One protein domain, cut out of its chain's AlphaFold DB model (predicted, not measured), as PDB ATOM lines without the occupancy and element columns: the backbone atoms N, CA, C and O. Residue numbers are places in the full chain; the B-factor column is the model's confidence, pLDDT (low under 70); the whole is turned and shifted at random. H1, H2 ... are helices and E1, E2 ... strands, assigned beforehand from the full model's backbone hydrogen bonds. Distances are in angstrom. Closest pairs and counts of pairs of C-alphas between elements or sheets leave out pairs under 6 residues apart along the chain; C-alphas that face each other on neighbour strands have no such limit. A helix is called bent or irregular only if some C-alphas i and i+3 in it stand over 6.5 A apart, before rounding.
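This is residues 67 to 82 and 107 to 298 of the 311 residues of an uncharacterized protein of Trichoderma harzianum (UniProt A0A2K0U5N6). The chain winds in stacked right-handed turns of strand and helix into an open horseshoe: eight parallel strands side by side, E1 to E8, make a sheet curled like part of a barrel, and the helices H3 to H7 follow one another along its outer, convex side, while the concave side is bare of named helices. The short helices H1 and H2 lie off the sheet near the E1 and E2 end, and residues 77 to 82 stick out as a free tail. The printed part has 208 residues with seven named helices and eight named strands, in the order E1 E2 H1 H2 E3 H3 E4 H4 E5 H5 E6 H6 E7 H7 E8, and the sheet's order is E1 E2 E3 E4 E5 E6 E7 E8, all parallel. The class is mixed, helices and strands; the whole is compact, with a radius of gyration of the C-alphas of 17.0 A and spans of 49 by 45 by 28 A.

E1, residues 67 to 71, begins at C-alpha 67 (-40.447, 53.349, 139.910). After the cut, E2, residues 111 to 118, is the longest strand at 19.9 A. H1, residues 125 to 128, and H2, residues 132 to 135, come before E3, residues 147 to 153, 15.4 A long. H3, residues 157 to 169, spans 15.8 A and is irregular: C-alphas 163 and 166 are 7.4 A apart. E4 is residues 175 to 179, H4 residues 191 to 198, E5 residues 211 to 215, H5 residues 229 to 235 and E6 residues 242 to 246. H6, residues 252 to 265, is 20.1 A long and begins at C-alpha 252 (-55.255, 46.400, 110.704). E7 is residues 270 to 273; H7, residues 278 to 290, is 19.0 A long; E8, residues 294 to 297, ends at C-alpha 297 (-59.641, 54.267, 123.222).

The sheet is twisted, with E1 and E8 as edge strands. E1 and E2 are parallel at 16 degrees, with N 69 and O 113 at 2.9 A. E4 and E5 stand at 9 degrees, with N 178 and O 213 at 2.7 A. E7 and E8 stand at 22 degrees, with N 271 and O 294 at 2.9 A. Strand-helix-strand units, two parallel neighbour strands with helices between, run from E2, H1 H2, E3 to E7, H7, E8, each with a right-handed crossover. H6 and H7 form two layers with the sheet, helices on one face of it. H6 lies over E6 and E7 at a height over the sheet of 10.3 A, along the strands. H7 lies over E8 at a height of 9.2 A, also along the strands. H6 and H7 touch, closest at the C-alphas of Leu 263 and Ala 288, 6.0 A, at a shallow tilt of 7 degrees, the same way. H5 and H6 only just touch, with 3 pairs of C-alphas within 8 A, the closest those of Ile 231 and Ile 262, 6.3 A. H4 touches H5, closest at the C-alphas of Leu 194 and Pro 229, 6.7 A. H3 and H4 each only graze the sheet; H5 is only just not on it, with 4 pairs of C-alphas within 10 A. H1 and H2 are not on the sheet. Every O i to N i+4 pair is within hydrogen-bond range in H4, H5, H6 and H7, against 7 of 9 in H3; H1 and H2 are too short for such a pair.

The C-alphas of Asn 82 and Asp 290, the two farthest apart, are 54.5 A apart. Residues 83 to 106 are cut out, and C-alphas 82 and 107 are 40.9 A apart across the cut. The links H2 to E3, E4 to H4, H4 to E5 and E5 to H5 are long. The mean pLDDT of the printed part is 86.7; residues 73 to 82, 119 to 128, 249 to 251 and 298 are under 70.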
ATOM      1  N   VAL A  67     -41.390  52.865 140.913       96.12
ATOM      2  CA  VAL A  67     -40.447  53.349 139.910       96.12
ATOM      3  C   VAL A  67     -41.165  53.442 138.573       96.12
ATOM      4  O   VAL A  67     -41.756  52.469 138.109       96.12
ATOM      5  N   THR A  68     -41.084  54.612 137.950       95.25
ATOM      6  CA  THR A  68     -41.499  54.828 136.568       95.25
ATOM      7  C   THR A  68     -40.309  55.306 135.751       95.25
ATOM      8  O   THR A  68     -39.698  56.325 136.079       95.25
ATOM      9  N   ILE A  69     -39.997  54.585 134.680       93.19
ATOM     10  CA  ILE A  69     -38.968  54.949 133.705       93.19
ATOM     11  C   ILE A  69     -39.670  55.117 132.367       93.19
ATOM     12  O   ILE A  69     -40.302  54.189 131.878       93.19
ATOM     13  N   SER A  70     -39.554  56.292 131.765       90.44
ATOM     14  CA  SER A  70     -39.989  56.530 130.394       90.44
ATOM     15  C   SER A  70     -38.820  57.084 129.604       90.44
ATOM     16  O   SER A  70     -38.474  58.254 129.739       90.44
ATOM     17  N   ASP A  71     -38.183  56.235 128.807       82.69
ATOM     18  CA  ASP A  71     -37.085  56.609 127.923       82.69
ATOM     19  C   ASP A  71     -37.359  56.074 126.517       82.69
ATOM     20  O   ASP A  71     -37.000  54.960 126.132       82.69
ATOM     21  N   MET A  72     -38.061  56.902 125.745       71.12
ATOM     22  CA  MET A  72     -38.530  56.560 124.401       71.12
ATOM     23  C   MET A  72     -37.556  57.023 123.313       71.12
ATOM     24  O   MET A  72     -37.838  56.873 122.125       71.12
ATOM     25  N   LYS A  73     -36.410  57.601 123.694       66.25
ATOM     26  CA  LYS A  73     -35.387  58.059 122.741       66.25
ATOM     27  C   LYS A  73     -34.578  56.916 122.135       66.25
ATOM     28  O   LYS A  73     -33.874  57.140 121.153       66.25
ATOM     29  N   VAL A  74     -34.669  55.720 122.710       52.91
ATOM     30  CA  VAL A  74     -33.925  54.529 122.298       52.91
ATOM     31  C   VAL A  74     -34.525  53.969 121.004       52.91
ATOM     32  O   VAL A  74     -35.227  52.974 121.016       52.91
ATOM     33  N   MET A  75     -34.331  54.604 119.846       46.97
ATOM     34  CA  MET A  75     -34.537  53.898 118.574       46.97
ATOM     35  C   MET A  75     -33.277  53.095 118.263       46.97
ATOM     36  O   MET A  75     -32.318  53.636 117.713       46.97
ATOM     37  N   VAL A  76     -33.278  51.801 118.590       44.22
ATOM     38  CA  VAL A  76     -32.319  50.857 118.007       44.22
ATOM     39  C   VAL A  76     -32.759  50.598 116.566       44.22
ATOM     40  O   VAL A  76     -33.514  49.679 116.278       44.22
ATOM     41  N   PHE A  77     -32.323  51.452 115.641       38.12
ATOM     42  CA  PHE A  77     -32.136  51.012 114.266       38.12
ATOM     43  C   PHE A  77     -30.690  50.528 114.158       38.12
ATOM     44  O   PHE A  77     -29.780  51.339 114.007       38.12
ATOM     45  N   GLU A  78     -30.473  49.212 114.170       39.25
ATOM     46  CA  GLU A  78     -29.238  48.588 113.665       39.25
ATOM     47  C   GLU A  78     -29.152  48.697 112.128       39.25
ATOM     48  O   GLU A  78     -28.910  47.739 111.396       39.25
ATOM     49  N   ARG A  79     -29.394  49.895 111.594       35.06
ATOM     50  CA  ARG A  79     -29.162  50.233 110.190       35.06
ATOM     51  C   ARG A  79     -28.528  51.607 110.117       35.06
ATOM     52  O   ARG A  79     -29.180  52.603 109.820       35.06
ATOM     53  N   GLY A  80     -27.232  51.639 110.394       38.38
ATOM     54  CA  GLY A  80     -26.398  52.801 110.136       38.38
ATOM     55  C   GLY A  80     -25.195  52.838 111.057       38.38
ATOM     56  O   GLY A  80     -25.284  53.344 112.174       38.38
ATOM     57  N   ASP A  81     -24.062  52.351 110.560       41.03
ATOM     58  CA  ASP A  81     -22.759  52.735 111.085       41.03
ATOM     59  C   ASP A  81     -22.680  54.272 111.122       41.03
ATOM     60  O   ASP A  81     -23.053  54.925 110.145       41.03
ATOM     61  N   ASN A  82     -22.175  54.832 112.228       40.53
ATOM     62  CA  ASN A  82     -21.798  56.247 112.443       40.53
ATOM     63  C   ASN A  82     -22.666  57.102 113.386       40.53
ATOM     64  O   ASN A  82     -22.905  58.270 113.099       40.53
ATOM     65  N   LYS A 107     -37.308  44.579 146.781       86.00
ATOM     66  CA  LYS A 107     -38.020  43.939 147.907       86.00
ATOM     67  C   LYS A 107     -39.290  44.649 148.374       86.00
ATOM     68  O   LYS A 107     -40.225  43.981 148.775       86.00
ATOM     69  N   LYS A 108     -39.315  45.985 148.350       90.38
ATOM     70  CA  LYS A 108     -40.467  46.803 148.789       90.38
ATOM     71  C   LYS A 108     -41.218  47.461 147.632       90.38
ATOM     72  O   LYS A 108     -42.113  48.281 147.857       90.38
ATOM     73  N   LEU A 109     -40.815  47.162 146.399       94.94
ATOM     74  CA  LEU A 109     -41.384  47.799 145.229       94.94
ATOM     75  C   LEU A 109     -42.765  47.199 144.952       94.94
ATOM     76  O   LEU A 109     -42.898  45.997 144.753       94.94
ATOM     77  N   LYS A 110     -43.783  48.057 144.925       96.38
ATOM     78  CA  LYS A 110     -45.179  47.712 144.642       96.38
ATOM     79  C   LYS A 110     -45.566  47.981 143.195       96.38
ATOM     80  O   LYS A 110     -46.447  47.312 142.668       96.38
ATOM     81  N   ALA A 111     -44.929  48.953 142.547       96.69
ATOM     82  CA  ALA A 111     -45.207  49.278 141.157       96.69
ATOM     83  C   ALA A 111     -43.929  49.536 140.361       96.69
ATOM     84  O   ALA A 111     -43.051  50.291 140.788       96.69
ATOM     85  N   LEU A 112     -43.880  48.941 139.176       95.62
ATOM     86  CA  LEU A 112     -42.839  49.155 138.191       95.62
ATOM     87  C   LEU A 112     -43.495  49.473 136.849       95.62
ATOM     88  O   LEU A 112     -44.272  48.674 136.335       95.62
ATOM     89  N   ASP A 113     -43.205  50.656 136.315       94.50
ATOM     90  CA  ASP A 113     -43.799  51.162 135.077       94.50
ATOM     91  C   ASP A 113     -42.685  51.584 134.113       94.50
ATOM     92  O   ASP A 113     -42.027  52.604 134.321       94.50
ATOM     93  N   ILE A 114     -42.410  50.760 133.104       92.50
ATOM     94  CA  ILE A 114     -41.262  50.935 132.211       92.50
ATOM     95  C   ILE A 114     -41.731  51.094 130.768       92.50
ATOM     96  O   ILE A 114     -42.211  50.161 130.130       92.50
ATOM     97  N   HIS A 115     -41.504  52.288 130.234       88.81
ATOM     98  CA  HIS A 115     -41.689  52.644 128.832       88.81
ATOM     99  C   HIS A 115     -40.303  52.817 128.236       88.81
ATOM    100  O   HIS A 115     -39.683  53.872 128.374       88.81
ATOM    101  N   TYR A 116     -39.780  51.754 127.645       82.31
ATOM    102  CA  TYR A 116     -38.401  51.708 127.182       82.31
ATOM    103  C   TYR A 116     -38.380  51.032 125.827       82.31
ATOM    104  O   TYR A 116     -38.797  49.888 125.722       82.31
ATOM    105  N   ASN A 117     -37.942  51.741 124.788       75.81
ATOM    106  CA  ASN A 117     -38.005  51.227 123.422       75.81
ATOM    107  C   ASN A 117     -36.877  50.209 123.174       75.81
ATOM    108  O   ASN A 117     -35.813  50.545 122.662       75.81
ATOM    109  N   TRP A 118     -37.115  48.966 123.586       70.75
ATOM    110  CA  TRP A 118     -36.192  47.847 123.463       70.75
ATOM    111  C   TRP A 118     -36.923  46.633 122.906       70.75
ATOM    112  O   TRP A 118     -37.689  45.946 123.590       70.75
ATOM    113  N   GLN A 119     -36.657  46.381 121.633       66.12
ATOM    114  CA  GLN A 119     -37.177  45.246 120.895       66.12
ATOM    115  C   GLN A 119     -35.995  44.384 120.487       66.12
ATOM    116  O   GLN A 119     -35.004  44.900 119.977       66.12
ATOM    117  N   TYR A 120     -36.114  43.081 120.707       65.12
ATOM    118  CA  TYR A 120     -35.142  42.122 120.214       65.12
ATOM    119  C   TYR A 120     -35.740  41.265 119.106       65.12
ATOM    120  O   TYR A 120     -36.940  40.969 119.103       65.12
ATOM    121  N   THR A 121     -34.874  40.860 118.180       56.72
ATOM    122  CA  THR A 121     -35.193  39.853 117.157       56.72
ATOM    123  C   THR A 121     -34.537  38.505 117.459       56.72
ATOM    124  O   THR A 121     -35.005  37.488 116.948       56.72
ATOM    125  N   ASP A 122     -33.526  38.470 118.342       56.12
ATOM    126  CA  ASP A 122     -32.823  37.256 118.771       56.12
ATOM    127  C   ASP A 122     -32.794  37.099 120.310       56.12
ATOM    128  O   ASP A 122     -33.034  38.033 121.073       56.12
ATOM    129  N   ARG A 123     -32.526  35.880 120.790       53.38
ATOM    130  CA  ARG A 123     -32.455  35.508 122.209       53.38
ATOM    131  C   ARG A 123     -31.259  36.118 122.938       53.38
ATOM    132  O   ARG A 123     -31.353  36.285 124.152       53.38
ATOM    133  N   GLU A 124     -30.157  36.406 122.249       53.69
ATOM    134  CA  GLU A 124     -28.948  36.966 122.875       53.69
ATOM    135  C   GLU A 124     -29.162  38.417 123.348       53.69
ATOM    136  O   GLU A 124     -28.669  38.803 124.407       53.69
ATOM    137  N   ASP A 125     -30.012  39.178 122.655       59.41
ATOM    138  CA  ASP A 125     -30.342  40.574 122.978       59.41
ATOM    139  C   ASP A 125     -31.098  40.731 124.308       59.41
ATOM    140  O   ASP A 125     -31.017  41.769 124.972       59.41
ATOM    141  N   ALA A 126     -31.825  39.692 124.736       56.62
ATOM    142  CA  ALA A 126     -32.563  39.697 125.999       56.62
ATOM    143  C   ALA A 126     -31.639  39.814 127.226       56.62
ATOM    144  O   ALA A 126     -32.084  40.222 128.297       56.62
ATOM    145  N   ALA A 127     -30.348  39.488 127.085       59.50
ATOM    146  CA  ALA A 127     -29.358  39.626 128.150       59.50
ATOM    147  C   ALA A 127     -28.912  41.080 128.389       59.50
ATOM    148  O   ALA A 127     -28.180  41.342 129.346       59.50
ATOM    149  N   PHE A 128     -29.337  42.032 127.548       69.62
ATOM    150  CA  PHE A 128     -28.846  43.412 127.568       69.62
ATOM    151  C   PHE A 128     -29.924  44.469 127.841       69.62
ATOM    152  O   PHE A 128     -29.649  45.663 127.715       69.62
ATOM    153  N   ASP A 129     -31.109  44.082 128.301       78.31
ATOM    154  CA  ASP A 129     -32.160  45.039 128.649       78.31
ATOM    155  C   ASP A 129     -31.890  45.796 129.977       78.31
ATOM    156  O   ASP A 129     -30.809  45.730 130.581       78.31
ATOM    157  N   VAL A 130     -32.889  46.560 130.434       85.62
ATOM    158  CA  VAL A 130     -32.866  47.312 131.705       85.62
ATOM    159  C   VAL A 130     -32.954  46.423 132.953       85.62
ATOM    160  O   VAL A 130     -32.790  46.918 134.065       85.62
ATOM    161  N   PHE A 131     -33.196  45.122 132.802       87.19
ATOM    162  CA  PHE A 131     -33.251  44.139 133.884       87.19
ATOM    163  C   PHE A 131     -31.984  43.285 133.979       87.19
ATOM    164  O   PHE A 131     -31.838  42.512 134.930       87.19
ATOM    165  N   SER A 132     -31.040  43.422 133.048       81.94
ATOM    166  CA  SER A 132     -29.869  42.546 132.967       81.94
ATOM    167  C   SER A 132     -29.007  42.515 134.234       81.94
ATOM    168  O   SER A 132     -28.511  41.452 134.607       81.94
ATOM    169  N   ARG A 133     -28.884  43.634 134.966       80.88
ATOM    170  CA  ARG A 133     -28.163  43.684 136.256       80.88
ATOM    171  C   ARG A 133     -28.748  42.695 137.262       80.88
ATOM    172  O   ARG A 133     -28.019  42.016 137.974       80.88
ATOM    173  N   MET A 134     -30.068  42.558 137.268       82.19
ATOM    174  CA  MET A 134     -30.771  41.659 138.173       82.19
ATOM    175  C   MET A 134     -30.679  40.199 137.732       82.19
ATOM    176  O   MET A 134     -30.951  39.314 138.537       82.19
ATOM    177  N   LEU A 135     -30.335  39.903 136.472       78.06
ATOM    178  CA  LEU A 135     -30.097  38.528 136.004       78.06
ATOM    179  C   LEU A 135     -28.862  37.903 136.650       78.06
ATOM    180  O   LEU A 135     -28.821  36.690 136.839       78.06
ATOM    181  N   GLN A 136     -27.882  38.732 137.008       77.50
ATOM    182  CA  GLN A 136     -26.598  38.286 137.546       77.50
ATOM    183  C   GLN A 136     -26.673  37.880 139.020       77.50
ATOM    184  O   GLN A 136     -25.803  37.152 139.494       77.50
ATOM    185  N   ASP A 137     -27.711  38.314 139.737       82.38
ATOM    186  CA  ASP A 137     -27.869  38.054 141.163       82.38
ATOM    187  C   ASP A 137     -29.289  37.518 141.459       82.38
ATOM    188  O   ASP A 137     -30.294  38.176 141.177       82.38
ATOM    189  N   PRO A 138     -29.411  36.292 141.998       81.19
ATOM    190  CA  PRO A 138     -30.700  35.666 142.286       81.19
ATOM    191  C   PRO A 138     -31.441  36.282 143.485       81.19
ATOM    192  O   PRO A 138     -32.596  35.922 143.726       81.19
ATOM    193  N   SER A 139     -30.806  37.179 144.246       84.38
ATOM    194  CA  SER A 139     -31.427  37.872 145.380       84.38
ATOM    195  C   SER A 139     -32.433  38.951 144.960       84.38
ATOM    196  O   SER A 139     -33.264  39.352 145.777       84.38
ATOM    197  N   TYR A 140     -32.395  39.385 143.695       86.19
ATOM    198  CA  TYR A 140     -33.368  40.310 143.118       86.19
ATOM    199  C   TYR A 140     -34.687  39.602 142.829       86.19
ATOM    200  O   TYR A 140     -34.807  38.862 141.851       86.19
ATOM    201  N   GLN A 141     -35.687  39.862 143.668       85.44
ATOM    202  CA  GLN A 141     -37.043  39.349 143.500       85.44
ATOM    203  C   GLN A 141     -38.049  40.416 143.911       85.44
ATOM    204  O   GLN A 141     -37.964  41.002 144.991       85.44
ATOM    205  N   TYR A 142     -39.037  40.652 143.055       93.19
ATOM    206  CA  TYR A 142     -40.076  41.640 143.310       93.19
ATOM    207  C   TYR A 142     -41.247  41.023 144.072       93.19
ATOM    208  O   TYR A 142     -42.372  40.968 143.577       93.19
ATOM    209  N   GLU A 143     -40.974  40.528 145.277       93.12
ATOM    210  CA  GLU A 143     -41.926  39.753 146.083       93.12
ATOM    211  C   GLU A 143     -43.185  40.533 146.492       93.12
ATOM    212  O   GLU A 143     -44.215  39.918 146.768       93.12
ATOM    213  N   ASP A 144     -43.110  41.866 146.545       95.00
ATOM    214  CA  ASP A 144     -44.195  42.774 146.945       95.00
ATOM    215  C   ASP A 144     -44.864  43.496 145.760       95.00
ATOM    216  O   ASP A 144     -45.704  44.373 145.969       95.00
ATOM    217  N   LEU A 145     -44.520  43.141 144.517       96.62
ATOM    218  CA  LEU A 145     -45.022  43.851 143.344       96.62
ATOM    219  C   LEU A 145     -46.506  43.587 143.110       96.62
ATOM    220  O   LEU A 145     -46.949  42.446 143.003       96.62
ATOM    221  N   GLU A 146     -47.258  44.671 142.973       97.06
ATOM    222  CA  GLU A 146     -48.692  44.680 142.695       97.06
ATOM    223  C   GLU A 146     -48.967  45.025 141.222       97.06
ATOM    224  O   GLU A 146     -49.968  44.575 140.653       97.06
ATOM    225  N   ILE A 147     -48.085  45.819 140.601       96.62
ATOM    226  CA  ILE A 147     -48.247  46.360 139.249       96.62
ATOM    227  C   ILE A 147     -46.923  46.261 138.484       96.62
ATOM    228  O   ILE A 147     -45.946  46.917 138.851       96.62
ATOM    229  N   LEU A 148     -46.920  45.512 137.382       96.50
ATOM    230  CA  LEU A 148     -45.903  45.600 136.338       96.50
ATOM    231  C   LEU A 148     -46.540  46.171 135.074       96.50
ATOM    232  O   LEU A 148     -47.500  45.599 134.558       96.50
ATOM    233  N   ARG A 149     -45.986  47.275 134.575       94.19
ATOM    234  CA  ARG A 149     -46.376  47.880 133.304       94.19
ATOM    235  C   ARG A 149     -45.188  48.015 132.386       94.19
ATOM    236  O   ARG A 149     -44.129  48.474 132.814       94.19
ATOM    237  N   LEU A 150     -45.386  47.614 131.140       91.75
ATOM    238  CA  LEU A 150     -44.352  47.569 130.121       91.75
ATOM    239  C   LEU A 150     -44.904  48.169 128.833       91.75
ATOM    240  O   LEU A 150     -45.977  47.800 128.366       91.75
ATOM    241  N   SER A 151     -44.137  49.073 128.237       86.44
ATOM    242  CA  SER A 151     -44.402  49.576 126.895       86.44
ATOM    243  C   SER A 151     -43.124  49.565 126.081       86.44
ATOM    244  O   SER A 151     -42.096  50.089 126.514       86.44
ATOM    245  N   LYS A 152     -43.207  48.956 124.892       81.69
ATOM    246  CA  LYS A 152     -42.102  48.791 123.935       81.69
ATOM    247  C   LYS A 152     -40.859  48.083 124.487       81.69
ATOM    248  O   LYS A 152     -39.825  48.116 123.829       81.69
ATOM    249  N   LEU A 153     -40.968  47.428 125.645       86.38
ATOM    250  CA  LEU A 153     -39.907  46.657 126.283       86.38
ATOM    251  C   LEU A 153     -40.288  45.183 126.262       86.38
ATOM    252  O   LEU A 153     -41.112  44.732 127.058       86.38
ATOM    253  N   VAL A 154     -39.680  44.431 125.351       87.38
ATOM    254  CA  VAL A 154     -39.869  42.982 125.300       87.38
ATOM    255  C   VAL A 154     -39.076  42.355 126.440       87.38
ATOM    256  O   VAL A 154     -37.854  42.488 126.496       87.38
ATOM    257  N   LEU A 155     -39.769  41.655 127.337       87.31
ATOM    258  CA  LEU A 155     -39.147  40.917 128.428       87.31
ATOM    259  C   LEU A 155     -39.139  39.421 128.111       87.31
ATOM    260  O   LEU A 155     -40.169  38.837 127.766       87.31
ATOM    261  N   ALA A 156     -37.979  38.779 128.257       88.00
ATOM    262  CA  ALA A 156     -37.889  37.336 128.077       88.00
ATOM    263  C   ALA A 156     -38.762  36.606 129.123       88.00
ATOM    264  O   ALA A 156     -38.632  36.890 130.316       88.00
ATOM    265  N   PRO A 157     -39.598  35.625 128.727       91.81
ATOM    266  CA  PRO A 157     -40.531  34.967 129.647       91.81
ATOM    267  C   PRO A 157     -39.855  34.317 130.860       91.81
ATOM    268  O   PRO A 157     -40.379  34.389 131.965       91.81
ATOM    269  N   GLN A 158     -38.662  33.737 130.680       89.69
ATOM    270  CA  GLN A 158     -37.870  33.152 131.768       89.69
ATOM    271  C   GLN A 158     -37.375  34.219 132.753       89.69
ATOM    272  O   GLN A 158     -37.372  34.005 133.964       89.69
ATOM    273  N   THR A 159     -36.966  35.381 132.239       89.19
ATOM    274  CA  THR A 159     -36.577  36.530 133.063       89.19
ATOM    275  C   THR A 159     -37.773  37.037 133.858       89.19
ATOM    276  O   THR A 159     -37.652  37.259 135.062       89.19
ATOM    277  N   ALA A 160     -38.931  37.163 133.206       93.12
ATOM    278  CA  ALA A 160     -40.173  37.568 133.844       93.12
ATOM    279  C   ALA A 160     -40.588  36.597 134.961       93.12
ATOM    280  O   ALA A 160     -40.850  37.029 136.082       93.12
ATOM    281  N   GLU A 161     -40.571  35.289 134.693       94.31
ATOM    282  CA  GLU A 161     -40.890  34.254 135.682       94.31
ATOM    283  C   GLU A 161     -39.953  34.321 136.891       94.31
ATOM    284  O   GLU A 161     -40.397  34.282 138.040       94.31
ATOM    285  N   ARG A 162     -38.649  34.469 136.646       92.06
ATOM    286  CA  ARG A 162     -37.646  34.550 137.710       92.06
ATOM    287  C   ARG A 162     -37.860  35.773 138.604       92.06
ATOM    288  O   ARG A 162     -37.720  35.664 139.817       92.06
ATOM    289  N   LEU A 163     -38.180  36.924 138.014       93.44
ATOM    290  CA  LEU A 163     -38.291  38.199 138.727       93.44
ATOM    291  C   LEU A 163     -39.637  38.405 139.423       93.44
ATOM    292  O   LEU A 163     -39.676  38.987 140.510       93.44
ATOM    293  N   PHE A 164     -40.725  37.945 138.803       95.38
ATOM    294  CA  PHE A 164     -42.100  38.238 139.221       95.38
ATOM    295  C   PHE A 164     -42.888  36.990 139.634       95.38
ATOM    296  O   PHE A 164     -43.996  37.093 140.155       95.38
ATOM    297  N   GLY A 165     -42.335  35.788 139.465       95.19
ATOM    298  CA  GLY A 165     -43.020  34.550 139.838       95.19
ATOM    299  C   GLY A 165     -43.385  34.486 141.324       95.19
ATOM    300  O   GLY A 165     -44.403  33.897 141.680       95.19
ATOM    301  N   SER A 166     -42.601  35.111 142.208       94.19
ATOM    302  CA  SER A 166     -42.909  35.174 143.643       94.19
ATOM    303  C   SER A 166     -44.117  36.068 143.959       94.19
ATOM    304  O   SER A 166     -44.953  35.680 144.781       94.19
ATOM    305  N   SER A 167     -44.277  37.214 143.293       96.25
ATOM    306  CA  SER A 167     -45.449  38.085 143.477       96.25
ATOM    307  C   SER A 167     -46.724  37.499 142.876       96.25
ATOM    308  O   SER A 167     -47.804  37.704 143.432       96.25
ATOM    309  N   VAL A 168     -46.608  36.698 141.811       96.88
ATOM    310  CA  VAL A 168     -47.731  35.902 141.284       96.88
ATOM    311  C   VAL A 168     -48.127  34.799 142.264       96.88
ATOM    312  O   VAL A 168     -49.285  34.731 142.664       96.88
ATOM    313  N   ARG A 169     -47.174  33.978 142.730       95.50
ATOM    314  CA  ARG A 169     -47.462  32.886 143.682       95.50
ATOM    315  C   ARG A 169     -48.003  33.374 145.025       95.50
ATOM    316  O   ARG A 169     -48.793  32.676 145.649       95.50
ATOM    317  N   SER A 170     -47.583  34.554 145.478       95.56
ATOM    318  CA  SER A 170     -48.104  35.174 146.704       95.56
ATOM    319  C   SER A 170     -49.423  35.929 146.502       95.56
ATOM    320  O   SER A 170     -49.964  36.469 147.465       95.56
ATOM    321  N   GLY A 171     -49.949  35.971 145.274       96.50
ATOM    322  CA  GLY A 171     -51.228  36.594 144.952       96.50
ATOM    323  C   GLY A 171     -51.234  38.124 145.040       96.50
ATOM    324  O   GLY A 171     -52.304  38.722 145.148       96.50
ATOM    325  N   LYS A 172     -50.063  38.771 145.018       96.56
ATOM    326  CA  LYS A 172     -49.945  40.236 145.102       96.56
ATOM    327  C   LYS A 172     -50.008  40.901 143.734       96.56
ATOM    328  O   LYS A 172     -50.592  41.976 143.609       96.56
ATOM    329  N   LEU A 173     -49.435  40.262 142.713       97.69
ATOM    330  CA  LEU A 173     -49.372  40.833 141.373       97.69
ATOM    331  C   LEU A 173     -50.767  40.844 140.744       97.69
ATOM    332  O   LEU A 173     -51.372  39.793 140.539       97.69
ATOM    333  N   SER A 174     -51.270  42.044 140.460       97.50
ATOM    334  CA  SER A 174     -52.634  42.280 139.972       97.50
ATOM    335  C   SER A 174     -52.687  42.822 138.545       97.50
ATOM    336  O   SER A 174     -53.682  42.626 137.846       97.50
ATOM    337  N   SER A 175     -51.614  43.475 138.099       97.31
ATOM    338  CA  SER A 175     -51.456  43.997 136.742       97.31
ATOM    339  C   SER A 175     -50.136  43.507 136.171       97.31
ATOM    340  O   SER A 175     -49.104  43.653 136.831       97.31
ATOM    341  N   PHE A 176     -50.171  42.959 134.959       97.81
ATOM    342  CA  PHE A 176     -48.985  42.442 134.284       97.81
ATOM    343  C   PHE A 176     -49.054  42.699 132.781       97.81
ATOM    344  O   PHE A 176     -50.016  42.301 132.128       97.81
ATOM    345  N   ASP A 177     -48.025  43.331 132.229       96.38
ATOM    346  CA  ASP A 177     -47.951  43.618 130.800       96.38
ATOM    347  C   ASP A 177     -46.953  42.686 130.096       96.38
ATOM    348  O   ASP A 177     -45.907  42.338 130.642       96.38
ATOM    349  N   ILE A 178     -47.272  42.303 128.859       95.50
ATOM    350  CA  ILE A 178     -46.462  41.480 127.961       95.50
ATOM    351  C   ILE A 178     -46.298  42.240 126.646       95.50
ATOM    352  O   ILE A 178     -47.270  42.464 125.924       95.50
ATOM    353  N   CYS A 179     -45.061  42.588 126.298       92.44
ATOM    354  CA  CYS A 179     -44.704  43.044 124.956       92.44
ATOM    355  C   CYS A 179     -44.086  41.883 124.176       92.44
ATOM    356  O   CYS A 179     -43.227  41.174 124.697       92.44
ATOM    357  N   PHE A 180     -44.510  41.699 122.930       91.56
ATOM    358  CA  PHE A 180     -44.066  40.598 122.087       91.56
ATOM    359  C   PHE A 180     -42.839  40.987 121.244       91.56
ATOM    360  O   PHE A 180     -42.734  42.133 120.803       91.56
ATOM    361  N   PRO A 181     -41.910  40.045 120.994       88.31
ATOM    362  CA  PRO A 181     -40.784  40.270 120.095       88.31
ATOM    363  C   PRO A 181     -41.235  40.395 118.641       88.31
ATOM    364  O   PRO A 181     -42.254  39.831 118.230       88.31
ATOM    365  N   LEU A 182     -40.423  41.102 117.853       83.12
ATOM    366  CA  LEU A 182     -40.645  41.227 116.421       83.12
ATOM    367  C   LEU A 182     -40.424  39.879 115.718       83.12
ATOM    368  O   LEU A 182     -39.525  39.124 116.100       83.12
ATOM    369  N   PRO A 183     -41.203  39.581 114.666       81.25
ATOM    370  CA  PRO A 183     -40.968  38.401 113.854       81.25
ATOM    371  C   PRO A 183     -39.624  38.501 113.118       81.25
ATOM    372  O   PRO A 183     -39.236  39.567 112.636       81.25
ATOM    373  N   THR A 184     -38.927  37.375 112.976       80.38
ATOM    374  CA  THR A 184     -37.711  37.298 112.153       80.38
ATOM    375  C   THR A 184     -38.069  37.267 110.662       80.38
ATOM    376  O   THR A 184     -39.119  36.762 110.272       80.38
ATOM    377  N   PHE A 185     -37.194  37.785 109.791       75.06
ATOM    378  CA  PHE A 185     -37.495  37.997 108.361       75.06
ATOM    379  C   PHE A 185     -38.004  36.748 107.608       75.06
ATOM    380  O   PHE A 185     -38.796  36.875 106.678       75.06
ATOM    381  N   ASN A 186     -37.583  35.547 108.017       79.94
ATOM    382  CA  ASN A 186     -37.927  34.281 107.360       79.94
ATOM    383  C   ASN A 186     -38.834  33.374 108.210       79.94
ATOM    384  O   ASN A 186     -38.939  32.176 107.928       79.94
ATOM    385  N   GLU A 187     -39.463  33.883 109.273       83.12
ATOM    386  CA  GLU A 187     -40.330  33.028 110.079       83.12
ATOM    387  C   GLU A 187     -41.667  32.714 109.411       83.12
ATOM    388  O   GLU A 187     -42.220  33.471 108.616       83.12
ATOM    389  N   THR A 188     -42.236  31.575 109.806       85.75
ATOM    390  CA  THR A 188     -43.651  31.307 109.558       85.75
ATOM    391  C   THR A 188     -44.494  32.326 110.315       85.75
ATOM    392  O   THR A 188     -44.304  32.483 111.520       85.75
ATOM    393  N   GLU A 189     -45.460  32.944 109.632       85.06
ATOM    394  CA  GLU A 189     -46.347  33.954 110.215       85.06
ATOM    395  C   GLU A 189     -46.900  33.519 111.580       85.06
ATOM    396  O   GLU A 189     -47.374  32.391 111.764       85.06
ATOM    397  N   GLY A 190     -46.792  34.428 112.545       87.38
ATOM    398  CA  GLY A 190     -47.257  34.269 113.914       87.38
ATOM    399  C   GLY A 190     -46.535  33.222 114.760       87.38
ATOM    400  O   GLY A 190     -46.969  32.964 115.885       87.38
ATOM    401  N   ARG A 191     -45.447  32.613 114.266       89.94
ATOM    402  CA  ARG A 191     -44.657  31.645 115.039       89.94
ATOM    403  C   ARG A 191     -44.041  32.298 116.269       89.94
ATOM    404  O   ARG A 191     -44.211  31.756 117.358       89.94
ATOM    405  N   THR A 192     -43.391  33.451 116.122       90.06
ATOM    406  CA  THR A 192     -42.702  34.090 117.250       90.06
ATOM    407  C   THR A 192     -43.666  34.478 118.360       90.06
ATOM    408  O   THR A 192     -43.411  34.164 119.523       90.06
ATOM    409  N   SER A 193     -44.833  35.042 118.028       91.31
ATOM    410  CA  SER A 193     -45.832  35.359 119.056       91.31
ATOM    411  C   SER A 193     -46.437  34.115 119.704       91.31
ATOM    412  O   SER A 193     -46.603  34.079 120.922       91.31
ATOM    413  N   LEU A 194     -46.712  33.062 118.925       92.19
ATOM    414  CA  LEU A 194     -47.200  31.791 119.464       92.19
ATOM    415  C   LEU A 194     -46.201  31.156 120.440       92.19
ATOM    416  O   LEU A 194     -46.585  30.678 121.505       92.19
ATOM    417  N   GLU A 195     -44.919  31.127 120.084       92.00
ATOM    418  CA  GLU A 195     -43.872  30.589 120.951       92.00
ATOM    419  C   GLU A 195     -43.634  31.462 122.181       92.00
ATOM    420  O   GLU A 195     -43.323  30.935 123.249       92.00
ATOM    421  N   HIS A 196     -43.765  32.781 122.043       92.88
ATOM    422  CA  HIS A 196     -43.576  33.720 123.140       92.88
ATOM    423  C   HIS A 196     -44.680  33.577 124.194       92.88
ATOM    424  O   HIS A 196     -44.364  33.357 125.361       92.88
ATOM    425  N   ILE A 197     -45.958  33.598 123.793       94.94
ATOM    426  CA  ILE A 197     -47.082  33.511 124.740       94.94
ATOM    427  C   ILE A 197     -47.125  32.167 125.478       94.94
ATOM    428  O   ILE A 197     -47.367  32.134 126.678       94.94
ATOM    429  N   ARG A 198     -46.786  31.056 124.808       94.62
ATOM    430  CA  ARG A 198     -46.736  29.718 125.434       94.62
ATOM    431  C   ARG A 198     -45.733  29.621 126.582       94.62
ATOM    432  O   ARG A 198     -45.898  28.805 127.480       94.62
ATOM    433  N   LYS A 199     -44.680  30.439 126.567       95.31
ATOM    434  CA  LYS A 199     -43.673  30.456 127.636       95.31
ATOM    435  C   LYS A 199     -44.149  31.205 128.884       95.31
ATOM    436  O   LYS A 199     -43.482  31.121 129.907       95.31
ATOM    437  N   TYR A 200     -45.296  31.884 128.823       96.06
ATOM    438  CA  TYR A 200     -45.961  32.490 129.978       96.06
ATOM    439  C   TYR A 200     -46.926  31.532 130.697       96.06
ATOM    440  O   TYR A 200     -47.711  31.983 131.524       96.06
ATOM    441  N   GLN A 201     -46.844  30.215 130.458       95.00
ATOM    442  CA  GLN A 201     -47.680  29.209 131.138       95.00
ATOM    443  C   GLN A 201     -47.637  29.292 132.678       95.00
ATOM    444  O   GLN A 201     -48.572  28.888 133.354       95.00
ATOM    445  N   TRP A 202     -46.562  29.842 133.253       96.06
ATOM    446  CA  TRP A 202     -46.418  30.047 134.697       96.06
ATOM    447  C   TRP A 202     -47.382  31.106 135.273       96.06
ATOM    448  O   TRP A 202     -47.534  31.183 136.491       96.06
ATOM    449  N   LEU A 203     -48.021  31.917 134.419       97.19
ATOM    450  CA  LEU A 203     -49.085  32.857 134.791       97.19
ATOM    451  C   LEU A 203     -50.482  32.226 134.764       97.19
ATOM    452  O   LEU A 203     -51.406  32.786 135.355       97.19
ATOM    453  N   GLU A 204     -50.661  31.109 134.058       95.69
ATOM    454  CA  GLU A 204     -51.979  30.511 133.851       95.69
ATOM    455  C   GLU A 204     -52.609  30.108 135.190       95.69
ATOM    456  O   GLU A 204     -51.952  29.559 136.076       95.69
ATOM    457  N   GLY A 205     -53.897  30.410 135.362       96.56
ATOM    458  CA  GLY A 205     -54.616  30.151 136.610       96.56
ATOM    459  C   GLY A 205     -54.336  31.148 137.740       96.56
ATOM    460  O   GLY A 205     -54.882  30.979 138.829       96.56
ATOM    461  N   ALA A 206     -53.534  32.198 137.523       97.38
ATOM    462  CA  ALA A 206     -53.260  33.193 138.557       97.38
ATOM    463  C   ALA A 206     -54.530  33.962 138.971       97.38
ATOM    464  O   ALA A 206     -55.039  34.818 138.245       97.38
ATOM    465  N   GLU A 207     -55.016  33.700 140.185       97.00
ATOM    466  CA  GLU A 207     -56.228  34.325 140.728       97.00
ATOM    467  C   GLU A 207     -56.046  35.795 141.118       97.00
ATOM    468  O   GLU A 207     -57.034  36.496 141.328       97.00
ATOM    469  N   SER A 208     -54.817  36.299 141.237       97.56
ATOM    470  CA  SER A 208     -54.563  37.700 141.597       97.56
ATOM    471  C   SER A 208     -54.592  38.650 140.404       97.56
ATOM    472  O   SER A 208     -54.867  39.835 140.586       97.56
ATOM    473  N   ILE A 209     -54.360  38.144 139.189       98.38
ATOM    474  CA  ILE A 209     -54.293  38.959 137.977       98.38
ATOM    475  C   ILE A 209     -55.693  39.480 137.632       98.38
ATOM    476  O   ILE A 209     -56.651  38.724 137.479       98.38
ATOM    477  N   ARG A 210     -55.810  40.805 137.553       98.00
ATOM    478  CA  ARG A 210     -57.031  41.552 137.207       98.00
ATOM    479  C   ARG A 210     -56.875  42.293 135.885       98.00
ATOM    480  O   ARG A 210     -57.867  42.485 135.190       98.00
ATOM    481  N   CYS A 211     -55.654  42.706 135.551       97.31
ATOM    482  CA  CYS A 211     -55.343  43.484 134.359       97.31
ATOM    483  C   CYS A 211     -54.167  42.864 133.596       97.31
ATOM    484  O   CYS A 211     -53.124  42.591 134.195       97.31
ATOM    485  N   LEU A 212     -54.321  42.702 132.281       97.50
ATOM    486  CA  LEU A 212     -53.240  42.302 131.380       97.50
ATOM    487  C   LEU A 212     -53.058  43.314 130.252       97.50
ATOM    488  O   LEU A 212     -53.999  43.575 129.503       97.50
ATOM    489  N   GLY A 213     -51.851  43.850 130.092       95.50
ATOM    490  CA  GLY A 213     -51.446  44.540 128.871       95.50
ATOM    491  C   GLY A 213     -50.798  43.564 127.898       95.50
ATOM    492  O   GLY A 213     -49.898  42.830 128.278       95.50
ATOM    493  N   ILE A 214     -51.246  43.518 126.649       94.88
ATOM    494  CA  ILE A 214     -50.722  42.624 125.611       94.88
ATOM    495  C   ILE A 214     -50.402  43.475 124.383       94.88
ATOM    496  O   ILE A 214     -51.304  43.990 123.714       94.88
ATOM    497  N   TYR A 215     -49.110  43.612 124.087       91.94
ATOM    498  CA  TYR A 215     -48.607  44.581 123.118       91.94
ATOM    499  C   TYR A 215     -47.742  43.967 122.015       91.94
ATOM    500  O   TYR A 215     -47.000  43.018 122.255       91.94
ATOM    501  N   ASP A 216     -47.816  44.541 120.815       89.31
ATOM    502  CA  ASP A 216     -46.986  44.235 119.641       89.31
ATOM    503  C   ASP A 216     -46.995  42.758 119.205       89.31
ATOM    504  O   ASP A 216     -46.081  42.275 118.535       89.31
ATOM    505  N   PHE A 217     -48.066  42.029 119.531       90.44
ATOM    506  CA  PHE A 217     -48.265  40.654 119.084       90.44
ATOM    507  C   PHE A 217     -48.619  40.579 117.593       90.44
ATOM    508  O   PHE A 217     -49.279  41.464 117.046       90.44
ATOM    509  N   CYS A 218     -48.266  39.463 116.958       88.56
ATOM    510  CA  CYS A 218     -48.667  39.105 115.601       88.56
ATOM    511  C   CYS A 218     -48.996  37.607 115.557       88.56
ATOM    512  O   CYS A 218     -48.101  36.774 115.666       88.56
ATOM    513  N   PHE A 219     -50.277  37.244 115.435       87.12
ATOM    514  CA  PHE A 219     -50.723  35.848 115.306       87.12
ATOM    515  C   PHE A 219     -51.127  35.529 113.859       87.12
ATOM    516  O   PHE A 219     -51.323  36.414 113.033       87.12
ATOM    517  N   LYS A 220     -51.253  34.236 113.541       82.62
ATOM    518  CA  LYS A 220     -51.658  33.767 112.207       82.62
ATOM    519  C   LYS A 220     -53.052  34.271 111.834       82.62
ATOM    520  O   LYS A 220     -54.000  34.053 112.583       82.62
ATOM    521  N   ARG A 221     -53.200  34.791 110.612       71.88
ATOM    522  CA  ARG A 221     -54.446  35.406 110.099       71.88
ATOM    523  C   ARG A 221     -55.673  34.494 110.093       71.88
ATOM    524  O   ARG A 221     -56.804  34.974 110.082       71.88
ATOM    525  N   TYR A 222     -55.461  33.181 110.023       70.88
ATOM    526  CA  TYR A 222     -56.535  32.190 109.938       70.88
ATOM    527  C   TYR A 222     -56.943  31.598 111.289       70.88
ATOM    528  O   TYR A 222     -57.922  30.860 111.335       70.88
ATOM    529  N   LEU A 223     -56.228  31.906 112.377       76.56
ATOM    530  CA  LEU A 223     -56.657  31.504 113.714       76.56
ATOM    531  C   LEU A 223     -57.740  32.481 114.173       76.56
ATOM    532  O   LEU A 223     -57.483  33.675 114.289       76.56
ATOM    533  N   LYS A 224     -58.952  31.973 114.388       77.44
ATOM    534  CA  LYS A 224     -60.111  32.758 114.823       77.44
ATOM    535  C   LYS A 224     -60.838  32.046 115.947       77.44
ATOM    536  O   LYS A 224     -60.763  30.824 116.080       77.44
ATOM    537  N   GLY A 225     -61.569  32.819 116.732       83.56
ATOM    538  CA  GLY A 225     -62.389  32.309 117.814       83.56
ATOM    539  C   GLY A 225     -61.584  31.535 118.864       83.56
ATOM    540  O   GLY A 225     -60.461  31.899 119.207       83.56
ATOM    541  N   SER A 226     -62.136  30.433 119.375       85.00
ATOM    542  CA  SER A 226     -61.560  29.664 120.493       85.00
ATOM    543  C   SER A 226     -60.218  28.978 120.199       85.00
ATOM    544  O   SER A 226     -59.555  28.500 121.119       85.00
ATOM    545  N   GLU A 227     -59.800  28.905 118.935       86.81
ATOM    546  CA  GLU A 227     -58.485  28.374 118.548       86.81
ATOM    547  C   GLU A 227     -57.380  29.440 118.592       86.81
ATOM    548  O   GLU A 227     -56.198  29.122 118.440       86.81
ATOM    549  N   HIS A 228     -57.738  30.714 118.793       90.88
ATOM    550  CA  HIS A 228     -56.772  31.803 118.833       90.88
ATOM    551  C   HIS A 228     -55.910  31.714 120.115       90.88
ATOM    552  O   HIS A 228     -56.452  31.794 121.220       90.88
ATOM    553  N   PRO A 229     -54.566  31.626 120.017       92.75
ATOM    554  CA  PRO A 229     -53.684  31.393 121.167       92.75
ATOM    555  C   PRO A 229     -53.808  32.451 122.264       92.75
ATOM    556  O   PRO A 229     -53.815  32.120 123.443       92.75
ATOM    557  N   LEU A 230     -53.957  33.725 121.878       94.12
ATOM    558  CA  LEU A 230     -54.204  34.801 122.841       94.12
ATOM    559  C   LEU A 230     -55.509  34.595 123.614       94.12
ATOM    560  O   LEU A 230     -55.552  34.862 124.803       94.12
ATOM    561  N   ILE A 231     -56.563  34.099 122.966       95.62
ATOM    562  CA  ILE A 231     -57.863  33.907 123.617       95.62
ATOM    563  C   ILE A 231     -57.776  32.755 124.606       95.62
ATOM    564  O   ILE A 231     -58.191  32.919 125.748       95.62
ATOM    565  N   GLN A 232     -57.152  31.644 124.205       95.31
ATOM    566  CA  GLN A 232     -56.885  30.518 125.104       95.31
ATOM    567  C   GLN A 232     -56.091  30.966 126.331       95.31
ATOM    568  O   GLN A 232     -56.478  30.652 127.450       95.31
ATOM    569  N   PHE A 233     -55.039  31.762 126.125       97.06
ATOM    570  CA  PHE A 233     -54.236  32.312 127.211       97.06
ATOM    571  C   PHE A 233     -55.060  33.211 128.145       97.06
ATOM    572  O   PHE A 233     -55.062  32.995 129.354       97.06
ATOM    573  N   LEU A 234     -55.815  34.177 127.609       97.44
ATOM    574  CA  LEU A 234     -56.647  35.082 128.413       97.44
ATOM    575  C   LEU A 234     -57.735  34.334 129.204       97.44
ATOM    576  O   LEU A 234     -58.051  34.717 130.326       97.44
ATOM    577  N   GLN A 235     -58.279  33.246 128.655       96.69
ATOM    578  CA  GLN A 235     -59.280  32.408 129.323       96.69
ATOM    579  C   GLN A 235     -58.726  31.612 130.514       96.69
ATOM    580  O   GLN A 235     -59.512  31.117 131.321       96.69
ATOM    581  N   THR A 236     -57.403  31.503 130.665       97.44
ATOM    582  CA  THR A 236     -56.797  30.827 131.825       97.44
ATOM    583  C   THR A 236     -56.873  31.641 133.119       97.44
ATOM    584  O   THR A 236     -56.630  31.093 134.192       97.44
ATOM    585  N   PHE A 237     -57.212  32.932 133.050       97.94
ATOM    586  CA  PHE A 237     -57.238  33.825 134.205       97.94
ATOM    587  C   PHE A 237     -58.662  33.935 134.775       97.94
ATOM    588  O   PHE A 237     -59.510  34.610 134.189       97.94
ATOM    589  N   PRO A 238     -58.953  33.323 135.938       96.94
ATOM    590  CA  PRO A 238     -60.327  33.188 136.432       96.94
ATOM    591  C   PRO A 238     -60.970  34.515 136.848       96.94
ATOM    592  O   PRO A 238     -62.193  34.622 136.899       96.94
ATOM    593  N   LEU A 239     -60.152  35.519 137.169       97.62
ATOM    594  CA  LEU A 239     -60.588  36.811 137.696       97.62
ATOM    595  C   LEU A 239     -60.048  37.983 136.861       97.62
ATOM    596  O   LEU A 239     -59.902  39.089 137.376       97.62
ATOM    597  N   LEU A 240     -59.742  37.746 135.584       98.44
ATOM    598  CA  LEU A 240     -59.340  38.801 134.661       98.44
ATOM    599  C   LEU A 240     -60.508  39.761 134.413       98.44
ATOM    600  O   LEU A 240     -61.615  39.346 134.081       98.44
ATOM    601  N   GLU A 241     -60.261  41.055 134.580       97.69
ATOM    602  CA  GLU A 241     -61.282  42.096 134.447       97.69
ATOM    603  C   GLU A 241     -60.988  43.052 133.294       97.69
ATOM    604  O   GLU A 241     -61.917  43.554 132.656       97.69
ATOM    605  N   GLU A 242     -59.709  43.319 133.043       96.81
ATOM    606  CA  GLU A 242     -59.252  44.321 132.093       96.81
ATOM    607  C   GLU A 242     -58.166  43.761 131.180       96.81
ATOM    608  O   GLU A 242     -57.209  43.133 131.638       96.81
ATOM    609  N   VAL A 243     -58.301  44.025 129.881       96.69
ATOM    610  CA  VAL A 243     -57.241  43.763 128.906       96.69
ATOM    611  C   VAL A 243     -56.929  45.037 128.143       96.69
ATOM    612  O   VAL A 243     -57.832  45.702 127.631       96.69
ATOM    613  N   LYS A 244     -55.643  45.358 128.041       94.81
ATOM    614  CA  LYS A 244     -55.128  46.447 127.215       94.81
ATOM    615  C   LYS A 244     -54.415  45.858 126.021       94.81
ATOM    616  O   LYS A 244     -53.558  44.995 126.176       94.81
ATOM    617  N   LEU A 245     -54.781  46.302 124.834       93.12
ATOM    618  CA  LEU A 245     -54.275  45.775 123.582       93.12
ATOM    619  C   LEU A 245     -53.653  46.911 122.787       93.12
ATOM    620  O   LEU A 245     -54.249  47.974 122.638       93.12
ATOM    621  N   GLY A 246     -52.508  46.640 122.184       87.94
ATOM    622  CA  GLY A 246     -51.950  47.508 121.158       87.94
ATOM    623  C   GLY A 246     -51.017  46.721 120.273       87.94
ATOM    624  O   GLY A 246     -50.234  45.928 120.776       87.94
ATOM    625  N   SER A 247     -51.114  46.865 118.961       80.12
ATOM    626  CA  SER A 247     -50.206  46.140 118.080       80.12
ATOM    627  C   SER A 247     -49.908  46.961 116.849       80.12
ATOM    628  O   SER A 247     -50.761  47.154 115.987       80.12
ATOM    629  N   THR A 248     -48.655  47.395 116.763       72.62
ATOM    630  CA  THR A 248     -48.118  48.007 115.546       72.62
ATOM    631  C   THR A 248     -47.647  46.963 114.530       72.62
ATOM    632  O   THR A 248     -47.426  47.291 113.365       72.62
ATOM    633  N   SER A 249     -47.504  45.703 114.957       66.88
ATOM    634  CA  SER A 249     -46.969  44.593 114.164       66.88
ATOM    635  C   SER A 249     -48.052  43.743 113.487       66.88
ATOM    636  O   SER A 249     -47.773  43.081 112.485       66.88
ATOM    637  N   SER A 250     -49.287  43.755 113.998       68.00
ATOM    638  CA  SER A 250     -50.439  43.128 113.344       68.00
ATOM    639  C   SER A 250     -50.995  44.008 112.224       68.00
ATOM    640  O   SER A 250     -51.075  45.229 112.345       68.00
ATOM    641  N   GLY A 251     -51.443  43.389 111.128       69.38
ATOM    642  CA  GLY A 251     -52.220  44.106 110.119       69.38
ATOM    643  C   GLY A 251     -53.546  44.619 110.700       69.38
ATOM    644  O   GLY A 251     -54.127  44.013 111.604       69.38
ATOM    645  N   GLY A 252     -54.033  45.759 110.197       78.69
ATOM    646  CA  GLY A 252     -55.255  46.400 110.704       78.69
ATOM    647  C   GLY A 252     -56.488  45.477 110.742       78.69
ATOM    648  O   GLY A 252     -57.183  45.454 111.761       78.69
ATOM    649  N   PRO A 253     -56.780  44.693 109.682       83.31
ATOM    650  CA  PRO A 253     -57.875  43.721 109.700       83.31
ATOM    651  C   PRO A 253     -57.685  42.614 110.738       83.31
ATOM    652  O   PRO A 253     -58.631  42.268 111.439       83.31
ATOM    653  N   GLU A 254     -56.479  42.062 110.844       83.25
ATOM    654  CA  GLU A 254     -56.143  40.989 111.780       83.25
ATOM    655  C   GLU A 254     -56.364  41.441 113.221       83.25
ATOM    656  O   GLU A 254     -57.090  40.790 113.970       83.25
ATOM    657  N   TYR A 255     -55.820  42.606 113.572       88.12
ATOM    658  CA  TYR A 255     -55.976  43.182 114.899       88.12
ATOM    659  C   TYR A 255     -57.452  43.445 115.237       88.12
ATOM    660  O   TYR A 255     -57.914  43.085 116.319       88.12
ATOM    661  N   TYR A 256     -58.236  43.966 114.285       91.00
ATOM    662  CA  TYR A 256     -59.683  44.132 114.450       91.00
ATOM    663  C   TYR A 256     -60.403  42.810 114.764       91.00
ATOM    664  O   TYR A 256     -61.260  42.776 115.653       91.00
ATOM    665  N   TYR A 257     -60.078  41.723 114.054       90.00
ATOM    666  CA  TYR A 257     -60.693  40.417 114.307       90.00
ATOM    667  C   TYR A 257     -60.279  39.849 115.663       90.00
ATOM    668  O   TYR A 257     -61.143  39.376 116.394       90.00
ATOM    669  N   THR A 258     -59.009  39.975 116.053       91.56
ATOM    670  CA  THR A 258     -58.557  39.552 117.383       91.56
ATOM    671  C   THR A 258     -59.304  40.298 118.491       91.56
ATOM    672  O   THR A 258     -59.784  39.666 119.427       91.56
ATOM    673  N   VAL A 259     -59.471  41.623 118.382       93.62
ATOM    674  CA  VAL A 259     -60.251  42.399 119.366       93.62
ATOM    675  C   VAL A 259     -61.722  41.968 119.369       93.62
ATOM    676  O   VAL A 259     -62.315  41.827 120.436       93.62
ATOM    677  N   SER A 260     -62.307  41.723 118.192       94.00
ATOM    678  CA  SER A 260     -63.690  41.241 118.061       94.00
ATOM    679  C   SER A 260     -63.892  39.902 118.778       94.00
ATOM    680  O   SER A 260     -64.855  39.738 119.530       94.00
ATOM    681  N   ASP A 261     -62.965  38.964 118.582       94.44
ATOM    682  CA  ASP A 261     -63.022  37.642 119.197       94.44
ATOM    683  C   ASP A 261     -62.787  37.725 120.715       94.44
ATOM    684  O   ASP A 261     -63.469  37.039 121.470       94.44
ATOM    685  N   ILE A 262     -61.894  38.608 121.188       95.44
ATOM    686  CA  ILE A 262     -61.696  38.861 122.627       95.44
ATOM    687  C   ILE A 262     -62.986  39.364 123.275       95.44
ATOM    688  O   ILE A 262     -63.389  38.815 124.296       95.44
ATOM    689  N   LEU A 263     -63.650  40.359 122.675       96.00
ATOM    690  CA  LEU A 263     -64.920  40.883 123.190       96.00
ATOM    691  C   LEU A 263     -65.999  39.796 123.271       96.00
ATOM    692  O   LEU A 263     -66.785  39.796 124.208       96.00
ATOM    693  N   SER A 264     -66.016  38.873 122.309       95.12
ATOM    694  CA  SER A 264     -67.055  37.838 122.206       95.12
ATOM    695  C   SER A 264     -66.784  36.609 123.083       95.12
ATOM    696  O   SER A 264     -67.713  35.912 123.482       95.12
ATOM    697  N   LEU A 265     -65.513  36.278 123.338       95.88
ATOM    698  CA  LEU A 265     -65.116  34.988 123.925       95.88
ATOM    699  C   LEU A 265     -64.456  35.094 125.299       95.88
ATOM    700  O   LEU A 265     -64.284  34.070 125.970       95.88
ATOM    701  N   VAL A 266     -64.076  36.296 125.727       95.69
ATOM    702  CA  VAL A 266     -63.445  36.535 127.025       95.69
ATOM    703  C   VAL A 266     -64.344  37.451 127.842       95.69
ATOM    704  O   VAL A 266     -64.669  38.561 127.432       95.69
ATOM    705  N   LYS A 267     -64.751  36.993 129.028       94.44
ATOM    706  CA  LYS A 267     -65.610  37.774 129.924       94.44
ATOM    707  C   LYS A 267     -64.787  38.863 130.602       94.44
ATOM    708  O   LYS A 267     -64.093  38.584 131.574       94.44
ATOM    709  N   LEU A 268     -64.876  40.087 130.095       97.19
ATOM    710  CA  LEU A 268     -64.118  41.235 130.588       97.19
ATOM    711  C   LEU A 268     -65.060  42.348 131.048       97.19
ATOM    712  O   LEU A 268     -66.171  42.501 130.553       97.19
ATOM    713  N   LYS A 269     -64.605  43.162 132.000       97.31
ATOM    714  CA  LYS A 269     -65.284  44.412 132.372       97.31
ATOM    715  C   LYS A 269     -64.834  45.558 131.474       97.31
ATOM    716  O   LYS A 269     -65.625  46.452 131.166       97.31
ATOM    717  N   ARG A 270     -63.558  45.558 131.082       96.69
ATOM    718  CA  ARG A 270     -62.948  46.623 130.288       96.69
ATOM    719  C   ARG A 270     -61.983  46.067 129.250       96.69
ATOM    720  O   ARG A 270     -61.182  45.187 129.541       96.69
ATOM    721  N   VAL A 271     -62.034  46.644 128.058       96.12
ATOM    722  CA  VAL A 271     -61.013  46.473 127.030       96.12
ATOM    723  C   VAL A 271     -60.517  47.853 126.626       96.12
ATOM    724  O   VAL A 271     -61.304  48.762 126.364       96.12
ATOM    725  N   GLU A 272     -59.206  48.016 126.590       93.69
ATOM    726  CA  GLU A 272     -58.545  49.216 126.094       93.69
ATOM    727  C   GLU A 272     -57.795  48.860 124.815       93.69
ATOM    728  O   GLU A 272     -57.086  47.856 124.788       93.69
ATOM    729  N   ILE A 273     -57.966  49.651 123.756       92.06
ATOM    730  CA  ILE A 273     -57.281  49.417 122.480       92.06
ATOM    731  C   ILE A 273     -56.575  50.672 121.973       92.06
ATOM    732  O   ILE A 273     -57.088  51.791 122.111       92.06
ATOM    733  N   SER A 274     -55.423  50.474 121.336       84.25
ATOM    734  CA  SER A 274     -54.780  51.454 120.457       84.25
ATOM    735  C   SER A 274     -55.034  51.106 118.981       84.25
ATOM    736  O   SER A 274     -55.617  50.077 118.671       84.25
ATOM    737  N   ASP A 275     -54.665  51.989 118.053       82.25
ATOM    738  CA  ASP A 275     -54.501  51.677 116.617       82.25
ATOM    739  C   ASP A 275     -55.750  51.277 115.789       82.25
ATOM    740  O   ASP A 275     -55.644  51.072 114.578       82.25
ATOM    741  N   ILE A 276     -56.957  51.230 116.370       86.44
ATOM    742  CA  ILE A 276     -58.226  51.111 115.622       86.44
ATOM    743  C   ILE A 276     -59.021  52.410 115.725       86.44
ATOM    744  O   ILE A 276     -59.363  52.867 116.814       86.44
ATOM    745  N   HIS A 277     -59.391  52.964 114.568       86.06
ATOM    746  CA  HIS A 277     -60.078  54.251 114.468       86.06
ATOM    747  C   HIS A 277     -61.316  54.201 113.557       86.06
ATOM    748  O   HIS A 277     -61.542  53.248 112.802       86.06
ATOM    749  N   GLY A 278     -62.125  55.262 113.620       88.38
ATOM    750  CA  GLY A 278     -63.267  55.487 112.733       88.38
ATOM    751  C   GLY A 278     -64.331  54.388 112.802       88.38
ATOM    752  O   GLY A 278     -64.633  53.850 113.865       88.38
ATOM    753  N   SER A 279     -64.888  54.024 111.643       90.94
ATOM    754  CA  SER A 279     -66.030  53.095 111.564       90.94
ATOM    755  C   SER A 279     -65.749  51.685 112.104       90.94
ATOM    756  O   SER A 279     -66.684  50.961 112.459       90.94
ATOM    757  N   SER A 280     -64.481  51.270 112.151       91.25
ATOM    758  CA  SER A 280     -64.072  50.004 112.764       91.25
ATOM    759  C   SER A 280     -64.157  50.089 114.288       91.25
ATOM    760  O   SER A 280     -64.739  49.207 114.916       91.25
ATOM    761  N   PHE A 281     -63.688  51.191 114.881       92.50
ATOM    762  CA  PHE A 281     -63.821  51.429 116.320       92.50
ATOM    763  C   PHE A 281     -65.295  51.491 116.747       92.50
ATOM    764  O   PHE A 281     -65.693  50.844 117.712       92.50
ATOM    765  N   ASP A 282     -66.140  52.188 115.982       93.12
ATOM    766  CA  ASP A 282     -67.577  52.290 116.273       93.12
ATOM    767  C   ASP A 282     -68.311  50.941 116.208       93.12
ATOM    768  O   ASP A 282     -69.335  50.742 116.872       93.12
ATOM    769  N   ARG A 283     -67.812  50.001 115.397       95.31
ATOM    770  CA  ARG A 283     -68.313  48.621 115.361       95.31
ATOM    771  C   ARG A 283     -67.913  47.852 116.613       95.31
ATOM    772  O   ARG A 283     -68.801  47.326 117.279       95.31
ATOM    773  N   LEU A 284     -66.632  47.871 116.981       95.62
ATOM    774  CA  LEU A 284     -66.152  47.223 118.207       95.62
ATOM    775  C   LEU A 284     -66.835  47.789 119.451       95.62
ATOM    776  O   LEU A 284     -67.225  47.045 120.340       95.62
ATOM    777  N   ARG A 285     -67.061  49.105 119.496       95.31
ATOM    778  CA  ARG A 285     -67.751  49.753 120.613       95.31
ATOM    779  C   ARG A 285     -69.206  49.312 120.739       95.31
ATOM    780  O   ARG A 285     -69.722  49.259 121.851       95.31
ATOM    781  N   ARG A 286     -69.885  49.022 119.623       95.88
ATOM    782  CA  ARG A 286     -71.230  48.429 119.650       95.88
ATOM    783  C   ARG A 286     -71.187  47.012 120.203       95.88
ATOM    784  O   ARG A 286     -71.879  46.765 121.178       95.88
ATOM    785  N   MET A 287     -70.302  46.170 119.670       96.12
ATOM    786  CA  MET A 287     -70.118  44.797 120.152       96.12
ATOM    787  C   MET A 287     -69.794  44.750 121.649       96.12
ATOM    788  O   MET A 287     -70.412  44.007 122.393       96.12
ATOM    789  N   ALA A 288     -68.887  45.611 122.118       96.12
ATOM    790  CA  ALA A 288     -68.532  45.681 123.529       96.12
ATOM    791  C   ALA A 288     -69.745  46.006 124.418       96.12
ATOM    792  O   ALA A 288     -69.888  45.426 125.487       96.12
ATOM    793  N   ARG A 289     -70.654  46.887 123.969       95.19
ATOM    794  CA  ARG A 289     -71.895  47.171 124.711       95.19
ATOM    795  C   ARG A 289     -72.830  45.970 124.764       95.19
ATOM    796  O   ARG A 289     -73.440  45.763 125.809       95.19
ATOM    797  N   ASP A 290     -72.930  45.217 123.672       95.38
ATOM    798  CA  ASP A 290     -73.758  44.009 123.607       95.38
ATOM    799  C   ASP A 290     -73.241  42.940 124.594       95.38
ATOM    800  O   ASP A 290     -74.033  42.272 125.252       95.38
ATOM    801  N   GLU A 291     -71.921  42.890 124.804       94.38
ATOM    802  CA  GLU A 291     -71.227  42.003 125.754       94.38
ATOM    803  C   GLU A 291     -71.007  42.625 127.153       94.38
ATOM    804  O   GLU A 291     -70.176  42.160 127.933       94.38
ATOM    805  N   ALA A 292     -71.705  43.721 127.484       94.88
ATOM    806  CA  ALA A 292     -71.575  44.453 128.757       94.88
ATOM    807  C   ALA A 292     -70.126  44.854 129.144       94.88
ATOM    808  O   ALA A 292     -69.818  45.076 130.317       94.88
ATOM    809  N   THR A 293     -69.250  44.996 128.150       96.38
ATOM    810  CA  THR A 293     -67.836  45.354 128.275       96.38
ATOM    811  C   THR A 293     -67.620  46.830 127.939       96.38
ATOM    812  O   THR A 293     -68.130  47.363 126.950       96.38
ATOM    813  N   ILE A 294     -66.815  47.529 128.739       95.25
ATOM    814  CA  ILE A 294     -66.443  48.918 128.458       95.25
ATOM    815  C   ILE A 294     -65.241  48.933 127.511       95.25
ATOM    816  O   ILE A 294     -64.135  48.599 127.922       95.25
ATOM    817  N   LEU A 295     -65.440  49.379 126.269       94.56
ATOM    818  CA  LEU A 295     -64.347  49.633 125.326       94.56
ATOM    819  C   LEU A 295     -63.884  51.094 125.407       94.56
ATOM    820  O   LEU A 295     -64.670  52.010 125.138       94.56
ATOM    821  N   THR A 296     -62.612  51.312 125.741       91.12
ATOM    822  CA  THR A 296     -61.967  52.633 125.736       91.12
ATOM    823  C   THR A 296     -60.872  52.723 124.682       91.12
ATOM    824  O   THR A 296     -60.186  51.749 124.379       91.12
ATOM    825  N   TRP A 297     -60.732  53.920 124.120       83.38
ATOM    826  CA  TRP A 297     -59.641  54.267 123.222       83.38
ATOM    827  C   TRP A 297     -58.530  54.941 124.026       83.38
ATOM    828  O   TRP A 297     -58.830  55.867 124.782       83.38
ATOM    829  N   GLU A 298     -57.295  54.477 123.817       67.75
ATOM    830  CA  GLU A 298     -56.045  55.019 124.366       67.75
ATOM    831  C   GLU A 298     -55.852  54.860 125.889       67.75
ATOM    832  O   GLU A 298     -56.753  55.085 126.703       67.75
TER     833      GLU A 298